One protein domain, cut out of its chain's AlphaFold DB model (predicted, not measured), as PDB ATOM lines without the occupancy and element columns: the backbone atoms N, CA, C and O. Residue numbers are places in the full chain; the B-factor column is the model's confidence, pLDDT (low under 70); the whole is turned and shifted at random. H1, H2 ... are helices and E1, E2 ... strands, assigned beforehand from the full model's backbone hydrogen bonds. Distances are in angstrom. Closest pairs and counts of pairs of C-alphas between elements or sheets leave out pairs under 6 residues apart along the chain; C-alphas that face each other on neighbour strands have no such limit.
ATOM      1  N   VAL A1168     183.459 190.720 147.313       91.19
ATOM      2  CA  VAL A1168     184.098 190.065 146.158       91.19
ATOM      3  C   VAL A1168     185.146 189.052 146.621       91.19
ATOM      4  O   VAL A1168     186.098 189.375 147.327       91.19
ATOM      5  N   VAL A1169     185.001 187.826 146.130       90.38
ATOM      6  CA  VAL A1169     185.969 186.738 146.234       90.38
ATOM      7  C   VAL A1169     186.569 186.496 144.843       90.38
ATOM      8  O   VAL A1169     185.813 186.331 143.878       90.38
ATOM      9  N   PRO A1170     187.907 186.432 144.696       88.81
ATOM     10  CA  PRO A1170     188.533 186.039 143.436       88.81
ATOM     11  C   PRO A1170     188.028 184.662 142.986       88.81
ATOM     12  O   PRO A1170     188.023 183.716 143.773       88.81
ATOM     13  N   ALA A1171     187.640 184.509 141.717       86.88
ATOM     14  CA  ALA A1171     187.046 183.260 141.223       86.88
ATOM     15  C   ALA A1171     187.955 182.023 141.424       86.88
ATOM     16  O   ALA A1171     187.464 180.926 141.688       86.88
ATOM     17  N   ALA A1172     189.281 182.212 141.402       85.25
ATOM     18  CA  ALA A1172     190.271 181.176 141.713       85.25
ATOM     19  C   ALA A1172     190.260 180.707 143.186       85.25
ATOM     20  O   ALA A1172     190.706 179.602 143.481       85.25
ATOM     21  N   GLU A1173     189.749 181.523 144.111       90.19
ATOM     22  CA  GLU A1173     189.681 181.230 145.549       90.19
ATOM     23  C   GLU A1173     188.296 180.772 146.021       90.19
ATOM     24  O   GLU A1173     188.174 180.295 147.156       90.19
ATOM     25  N   PHE A1174     187.275 180.913 145.168       93.38
ATOM     26  CA  PHE A1174     185.892 180.525 145.453       93.38
ATOM     27  C   PHE A1174     185.734 179.022 145.704       93.38
ATOM     28  O   PHE A1174     184.990 178.598 146.588       93.38
ATOM     29  N   SER A1175     186.423 178.212 144.902       92.19
ATOM     30  CA  SER A1175     186.161 176.776 144.831       92.19
ATOM     31  C   SER A1175     186.887 175.978 145.918       92.19
ATOM     32  O   SER A1175     188.032 176.266 146.270       92.19
ATOM     33  N   GLY A1176     186.220 174.948 146.440       91.12
ATOM     34  CA  GLY A1176     186.801 173.955 147.346       91.12
ATOM     35  C   GLY A1176     187.185 172.655 146.635       91.12
ATOM     36  O   GLY A1176     187.401 172.615 145.423       91.12
ATOM     37  N   THR A1177     187.225 171.562 147.397       92.50
ATOM     38  CA  THR A1177     187.341 170.188 146.878       92.50
ATOM     39  C   THR A1177     186.233 169.302 147.449       92.50
ATOM     40  O   THR A1177     185.631 169.650 148.463       92.50
ATOM     41  N   ALA A1178     185.979 168.139 146.840       88.88
ATOM     42  CA  ALA A1178     184.938 167.208 147.291       88.88
ATOM     43  C   ALA A1178     185.059 166.824 148.783       88.88
ATOM     44  O   ALA A1178     184.066 166.849 149.504       88.88
ATOM     45  N   ASP A1179     186.278 166.549 149.261       90.75
ATOM     46  CA  ASP A1179     186.544 166.200 150.667       90.75
ATOM     47  C   ASP A1179     186.599 167.421 151.605       90.75
ATOM     48  O   ASP A1179     186.579 167.277 152.830       90.75
ATOM     49  N   LYS A1180     186.717 168.635 151.049       93.38
ATOM     50  CA  LYS A1180     186.816 169.884 151.810       93.38
ATOM     51  C   LYS A1180     186.167 171.053 151.049       93.38
ATOM     52  O   LYS A1180     186.879 171.876 150.460       93.38
ATOM     53  N   PRO A1181     184.825 171.157 151.076       94.00
ATOM     54  CA  PRO A1181     184.119 172.288 150.495       94.00
ATOM     55  C   PRO A1181     184.528 173.619 151.139       94.00
ATOM     56  O   PRO A1181     184.838 173.691 152.333       94.00
ATOM     57  N   LYS A1182     184.521 174.691 150.347       96.44
ATOM     58  CA  LYS A1182     184.817 176.051 150.807       96.44
ATOM     59  C   LYS A1182     183.582 176.629 151.512       96.44
ATOM     60  O   LYS A1182     182.512 176.704 150.921       96.44
ATOM     61  N   MET A1183     183.724 177.027 152.775       96.06
ATOM     62  CA  MET A1183     182.614 177.549 153.585       96.06
ATOM     63  C   MET A1183     182.628 179.080 153.620       96.06
ATOM     64  O   MET A1183     183.611 179.670 154.070       96.06
ATOM     65  N   TYR A1184     181.516 179.707 153.241       94.44
ATOM     66  CA  TYR A1184     181.290 181.150 153.322       94.44
ATOM     67  C   TYR A1184     180.140 181.450 154.285       94.44
ATOM     68  O   TYR A1184     178.996 181.072 154.044       94.44
ATOM     69  N   ASN A1185     180.438 182.126 155.397       89.44
ATOM     70  CA  ASN A1185     179.441 182.512 156.400       89.44
ATOM     71  C   ASN A1185     178.909 183.931 156.111       89.44
ATOM     72  O   ASN A1185     179.184 184.854 156.872       89.44
ATOM     73  N   GLY A1186     178.204 184.106 154.990       88.38
ATOM     74  CA  GLY A1186     177.628 185.389 154.572       88.38
ATOM     75  C   GLY A1186     177.381 185.464 153.064       88.38
ATOM     76  O   GLY A1186     177.455 184.450 152.368       88.38
ATOM     77  N   HIS A1187     177.099 186.670 152.570       91.06
ATOM     78  CA  HIS A1187     177.000 186.968 151.139       91.06
ATOM     79  C   HIS A1187     178.365 186.872 150.441       91.06
ATOM     80  O   HIS A1187     179.390 187.199 151.038       91.06
ATOM     81  N   VAL A1188     178.377 186.456 149.173       92.38
ATOM     82  CA  VAL A1188     179.595 186.334 148.352       92.38
ATOM     83  C   VAL A1188     179.339 186.879 146.955       92.38
ATOM     84  O   VAL A1188     178.341 186.513 146.339       92.38
ATOM     85  N   ALA A1189     180.253 187.692 146.429       92.44
ATOM     86  CA  ALA A1189     180.281 188.080 145.022       92.44
ATOM     87  C   ALA A1189     181.471 187.434 144.295       92.44
ATOM     88  O   ALA A1189     182.551 187.306 144.870       92.44
ATOM     89  N   VAL A1190     181.302 187.036 143.032       91.44
ATOM     90  CA  VAL A1190     182.357 186.414 142.213       91.44
ATOM     91  C   VAL A1190     182.428 187.076 140.839       91.44
ATOM     92  O   VAL A1190     181.454 187.088 140.088       91.44
ATOM     93  N   GLU A1191     183.608 187.589 140.494       87.69
ATOM     94  CA  GLU A1191     183.933 188.121 139.162       87.69
ATOM     95  C   GLU A1191     184.430 186.967 138.267       87.69
ATOM     96  O   GLU A1191     185.630 186.730 138.113       87.69
ATOM     97  N   ALA A1192     183.498 186.206 137.699       83.62
ATOM     98  CA  ALA A1192     183.753 185.064 136.825       83.62
ATOM     99  C   ALA A1192     183.966 185.510 135.363       83.62
ATOM    100  O   ALA A1192     183.201 185.159 134.469       83.62
ATOM    101  N   LYS A1193     185.008 186.316 135.112       77.31
ATOM    102  CA  LYS A1193     185.351 186.812 133.758       77.31
ATOM    103  C   LYS A1193     186.166 185.823 132.922       77.31
ATOM    104  O   LYS A1193     185.994 185.790 131.710       77.31
ATOM    105  N   ASP A1194     186.934 184.948 133.575       75.50
ATOM    106  CA  ASP A1194     187.822 183.963 132.932       75.50
ATOM    107  C   ASP A1194     187.655 182.531 133.500       75.50
ATOM    108  O   ASP A1194     188.574 181.713 133.429       75.50
ATOM    109  N   VAL A1195     186.511 182.215 134.130       80.44
ATOM    110  CA  VAL A1195     186.304 180.962 134.886       80.44
ATOM    111  C   VAL A1195     184.983 180.278 134.522       80.44
ATOM    112  O   VAL A1195     183.916 180.653 135.000       80.44
ATOM    113  N   ASN A1196     185.084 179.183 133.764       83.88
ATOM    114  CA  ASN A1196     183.937 178.403 133.278       83.88
ATOM    115  C   ASN A1196     183.228 177.549 134.357       83.88
ATOM    116  O   ASN A1196     182.158 177.000 134.088       83.88
ATOM    117  N   GLN A1197     183.820 177.364 135.546       88.62
ATOM    118  CA  GLN A1197     183.293 176.479 136.595       88.62
ATOM    119  C   GLN A1197     183.640 176.976 138.006       88.62
ATOM    120  O   GLN A1197     184.798 177.254 138.310       88.62
ATOM    121  N   LEU A1198     182.633 177.029 138.876       92.31
ATOM    122  CA  LEU A1198     182.737 177.309 140.307       92.31
ATOM    123  C   LEU A1198     182.223 176.084 141.071       92.31
ATOM    124  O   LEU A1198     181.138 175.590 140.758       92.31
ATOM    125  N   GLN A1199     182.990 175.563 142.037       94.38
ATOM    126  CA  GLN A1199     182.721 174.221 142.562       94.38
ATOM    127  C   GLN A1199     183.027 173.983 144.046       94.38
ATOM    128  O   GLN A1199     183.913 174.608 144.625       94.38
ATOM    129  N   TYR A1200     182.320 173.019 144.647       96.31
ATOM    130  CA  TYR A1200     182.509 172.560 146.032       96.31
ATOM    131  C   TYR A1200     182.535 173.708 147.057       96.31
ATOM    132  O   TYR A1200     183.508 173.881 147.797       96.31
ATOM    133  N   ALA A1201     181.470 174.506 147.105       96.50
ATOM    134  CA  ALA A1201     181.342 175.644 148.016       96.50
ATOM    135  C   ALA A1201     179.974 175.657 148.713       96.50
ATOM    136  O   ALA A1201     178.979 175.218 148.143       96.50
ATOM    137  N   VAL A1202     179.916 176.170 149.943       96.31
ATOM    138  CA  VAL A1202     178.674 176.359 150.709       96.31
ATOM    139  C   VAL A1202     178.593 177.806 151.179       96.31
ATOM    140  O   VAL A1202     179.455 178.259 151.934       96.31
ATOM    141  N   ILE A1203     177.564 178.523 150.730       96.56
ATOM    142  CA  ILE A1203     177.356 179.951 150.969       96.56
ATOM    143  C   ILE A1203     176.122 180.122 151.857       96.56
ATOM    144  O   ILE A1203     175.002 179.833 151.436       96.56
ATOM    145  N   LYS A1204     176.318 180.614 153.084       92.94
ATOM    146  CA  LYS A1204     175.252 180.869 154.072       92.94
ATOM    147  C   LYS A1204     174.576 182.228 153.884       92.94
ATOM    148  O   LYS A1204     174.458 183.025 154.813       92.94
ATOM    149  N   GLY A1205     174.236 182.532 152.643       89.94
ATOM    150  CA  GLY A1205     173.751 183.830 152.202       89.94
ATOM    151  C   GLY A1205     173.580 183.832 150.690       89.94
ATOM    152  O   GLY A1205     173.586 182.774 150.063       89.94
ATOM    153  N   ASN A1206     173.438 185.017 150.107       90.88
ATOM    154  CA  ASN A1206     173.282 185.154 148.658       90.88
ATOM    155  C   ASN A1206     174.618 185.011 147.916       90.88
ATOM    156  O   ASN A1206     175.655 185.477 148.401       90.88
ATOM    157  N   LEU A1207     174.563 184.449 146.708       92.56
ATOM    158  CA  LEU A1207     175.680 184.372 145.769       92.56
ATOM    159  C   LEU A1207     175.432 185.320 144.588       92.56
ATOM    160  O   LEU A1207     174.470 185.145 143.846       92.56
ATOM    161  N   TYR A1208     176.314 186.295 144.394       91.56
ATOM    162  CA  TYR A1208     176.292 187.228 143.269       91.56
ATOM    163  C   TYR A1208     177.372 186.834 142.258       91.56
ATOM    164  O   TYR A1208     178.534 186.670 142.624       91.56
ATOM    165  N   ILE A1209     177.013 186.682 140.986       89.94
ATOM    166  CA  ILE A1209     177.936 186.288 139.917       89.94
ATOM    167  C   ILE A1209     177.915 187.365 138.836       89.94
ATOM    168  O   ILE A1209     176.858 187.712 138.308       89.94
ATOM    169  N   ARG A1210     179.101 187.873 138.495       86.31
ATOM    170  CA  ARG A1210     179.336 188.804 137.390       86.31
ATOM    171  C   ARG A1210     180.291 188.162 136.392       86.31
ATOM    172  O   ARG A1210     181.389 187.761 136.773       86.31
ATOM    173  N   GLY A1211     179.902 188.072 135.124       77.06
ATOM    174  CA  GLY A1211     180.694 187.413 134.087       77.06
ATOM    175  C   GLY A1211     180.059 187.550 132.707       77.06
ATOM    176  O   GLY A1211     178.867 187.779 132.585       77.06
ATOM    177  N   ASN A1212     180.869 187.412 131.659       65.56
ATOM    178  CA  ASN A1212     180.482 187.634 130.258       65.56
ATOM    179  C   ASN A1212     180.347 186.330 129.440       65.56
ATOM    180  O   ASN A1212     180.323 186.367 128.209       65.56
ATOM    181  N   HIS A1213     180.317 185.174 130.106       73.12
ATOM    182  CA  HIS A1213     180.255 183.847 129.494       73.12
ATOM    183  C   HIS A1213     179.518 182.852 130.408       73.12
ATOM    184  O   HIS A1213     179.153 183.168 131.538       73.12
ATOM    185  N   SER A1214     179.266 181.636 129.916       81.31
ATOM    186  CA  SER A1214     178.563 180.599 130.678       81.31
ATOM    187  C   SER A1214     179.428 180.020 131.804       81.31
ATOM    188  O   SER A1214     180.465 179.415 131.539       81.31
ATOM    189  N   VAL A1215     178.951 180.131 133.047       85.69
ATOM    190  CA  VAL A1215     179.601 179.587 134.249       85.69
ATOM    191  C   VAL A1215     178.811 178.385 134.773       85.69
ATOM    192  O   VAL A1215     177.595 178.455 134.944       85.69
ATOM    193  N   THR A1216     179.499 177.279 135.055       89.56
ATOM    194  CA  THR A1216     178.912 176.070 135.654       89.56
ATOM    195  C   THR A1216     179.042 176.113 137.176       89.56
ATOM    196  O   THR A1216     180.144 176.298 137.686       89.56
ATOM    197  N   LEU A1217     177.945 175.895 137.908       92.19
ATOM    198  CA  LEU A1217     177.973 175.672 139.358       92.19
ATOM    199  C   LEU A1217     177.943 174.166 139.639       92.19
ATOM    200  O   LEU A1217     176.954 173.506 139.324       92.19
ATOM    201  N   ASP A1218     179.010 173.620 140.223       93.56
ATOM    202  CA  ASP A1218     179.160 172.178 140.458       93.56
ATOM    203  C   ASP A1218     179.362 171.863 141.950       93.56
ATOM    204  O   ASP A1218     180.339 172.279 142.565       93.56
ATOM    205  N   HIS A1219     178.424 171.142 142.572       95.94
ATOM    206  CA  HIS A1219     178.412 170.915 144.027       95.94
ATOM    207  C   HIS A1219     178.513 172.225 144.854       95.94
ATOM    208  O   HIS A1219     179.186 172.277 145.887       95.94
ATOM    209  N   VAL A1220     177.854 173.295 144.391       95.75
ATOM    210  CA  VAL A1220     177.721 174.568 145.119       95.75
ATOM    211  C   VAL A1220     176.357 174.624 145.807       95.75
ATOM    212  O   VAL A1220     175.324 174.516 145.149       95.75
ATOM    213  N   THR A1221     176.353 174.823 147.124       95.88
ATOM    214  CA  THR A1221     175.146 175.007 147.941       95.88
ATOM    215  C   THR A1221     175.024 176.472 148.340       95.88
ATOM    216  O   THR A1221     175.962 177.041 148.895       95.88
ATOM    217  N   VAL A1222     173.862 177.076 148.105       95.62
ATOM    218  CA  VAL A1222     173.554 178.460 148.490       95.62
ATOM    219  C   VAL A1222     172.312 178.425 149.379       95.62
ATOM    220  O   VAL A1222     171.304 177.835 148.997       95.62
ATOM    221  N   GLU A1223     172.404 178.981 150.589       93.69
ATOM    222  CA  GLU A1223     171.278 179.055 151.538       93.69
ATOM    223  C   GLU A1223     170.349 180.251 151.244       93.69
ATOM    224  O   GLU A1223     169.189 180.235 151.654       93.69
ATOM    225  N   GLY A1224     170.851 181.271 150.536       87.62
ATOM    226  CA  GLY A1224     170.085 182.412 150.023       87.62
ATOM    227  C   GLY A1224     169.843 182.363 148.508       87.62
ATOM    228  O   GLY A1224     169.853 181.303 147.883       87.62
ATOM    229  N   ASP A1225     169.641 183.538 147.915       87.00
ATOM    230  CA  ASP A1225     169.358 183.702 146.484       87.00
ATOM    231  C   ASP A1225     170.646 183.685 145.627       87.00
ATOM    232  O   ASP A1225     171.725 184.078 146.086       87.00
ATOM    233  N   VAL A1226     170.538 183.281 144.354       89.69
ATOM    234  CA  VAL A1226     171.625 183.373 143.359       89.69
ATOM    235  C   VAL A1226     171.297 184.461 142.338       89.69
ATOM    236  O   VAL A1226     170.275 184.380 141.659       89.69
ATOM    237  N   TYR A1227     172.182 185.446 142.202       87.12
ATOM    238  CA  TYR A1227     172.037 186.581 141.293       87.12
ATOM    239  C   TYR A1227     173.062 186.506 140.165       87.12
ATOM    240  O   TYR A1227     174.260 186.363 140.413       87.12
ATOM    241  N   LEU A1228     172.588 186.676 138.933       86.12
ATOM    242  CA  LEU A1228     173.412 186.978 137.765       86.12
ATOM    243  C   LEU A1228     173.293 188.487 137.523       86.12
ATOM    244  O   LEU A1228     172.174 188.990 137.430       86.12
ATOM    245  N   LEU A1229     174.418 189.203 137.530       79.31
ATOM    246  CA  LEU A1229     174.438 190.674 137.527       79.31
ATOM    247  C   LEU A1229     174.560 191.309 136.133       79.31
ATOM    248  O   LEU A1229     174.186 192.470 135.973       79.31
TER     249      LEU A1229
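AT A GLANCE: This is residues 1168 to 1229 of the 1230 residues of the protein "Bifunctional metallophosphatase/5'-nucleotidase" of Geobacillus thermoleovorans (UniProt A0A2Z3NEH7). The chain is wound in stacked turns, a short solenoid with two walls: one sheet, E1, E3 and E5, and a second, E2, E4 and E6, joined by tight links along one corner. The short helix H1 caps the end of the stack where E1 and E2 lie. The printed part has 62 residues, with one named helix and six named strands in the order H1, E1, E2, E3, E4, E5, E6 along the chain; both sheets are parallel, in the orders E1 E3 E5 and E2 E4 E6. It is mostly strand and compact, with a radius of gyration of the C-alphas of 10.4 A and spans of 29 by 21 by 16 A.

IN THESE COORDINATES: Find C-alpha 1197 at (183.293, 176.479, 136.595); from there E3, residues 1197 to 1203, runs 15.9 A. Beside it are E5, residues 1216 to 1222, 14.1 A long, and E1, residues 1182 to 1184, 6.7 A. In the other sheet, E2 is residues 1188 to 1191, 10.3 A, E4 residues 1207 to 1210, 10.2 A, and E6 residues 1226 to 1228, 6.9 A, ending at C-alpha 1228, (173.412, 186.978, 137.765). H1, residues 1171 to 1174, is 5.2 A long.

HOW THE PARTS SIT: Look first at E3, the inner strand of its twisted sheet. It is parallel to E5 at 2 degrees, with N 1198 and O 1216 2.9 A apart, and to E1 at 51 degrees, with N 1184 and O 1202 2.8 A apart. E4 is parallel to E2 at 16 degrees, N 1190 and O 1208 being 2.8 A apart, and to E6 at 11 degrees, N 1209 and O 1227 being 2.8 A apart. These N and O pairs are within hydrogen-bond range. E3 and E4 meet only through their link. H1 is on the sheet of E3, at a height over the sheet of 6.2 A, and over none of its strands; the closest C-alphas of H1 and E3 are Phe 1174 and Leu 1198, 6.8 A apart. H1 only grazes the other sheet; Ala 1171 and Val 1190 are its closest C-alphas to E2, 5.7 A apart. H1 is too short for any O i to N i+4 pair; its one O i to N i+3 pair is within range.

THE WHOLE: The C-alphas farthest apart are those of Asp 1179 and Leu 1229, 30.3 A. The printed part has no cut and no long link. Its mean pLDDT is 89.3, and residue 1212 alone is under 70.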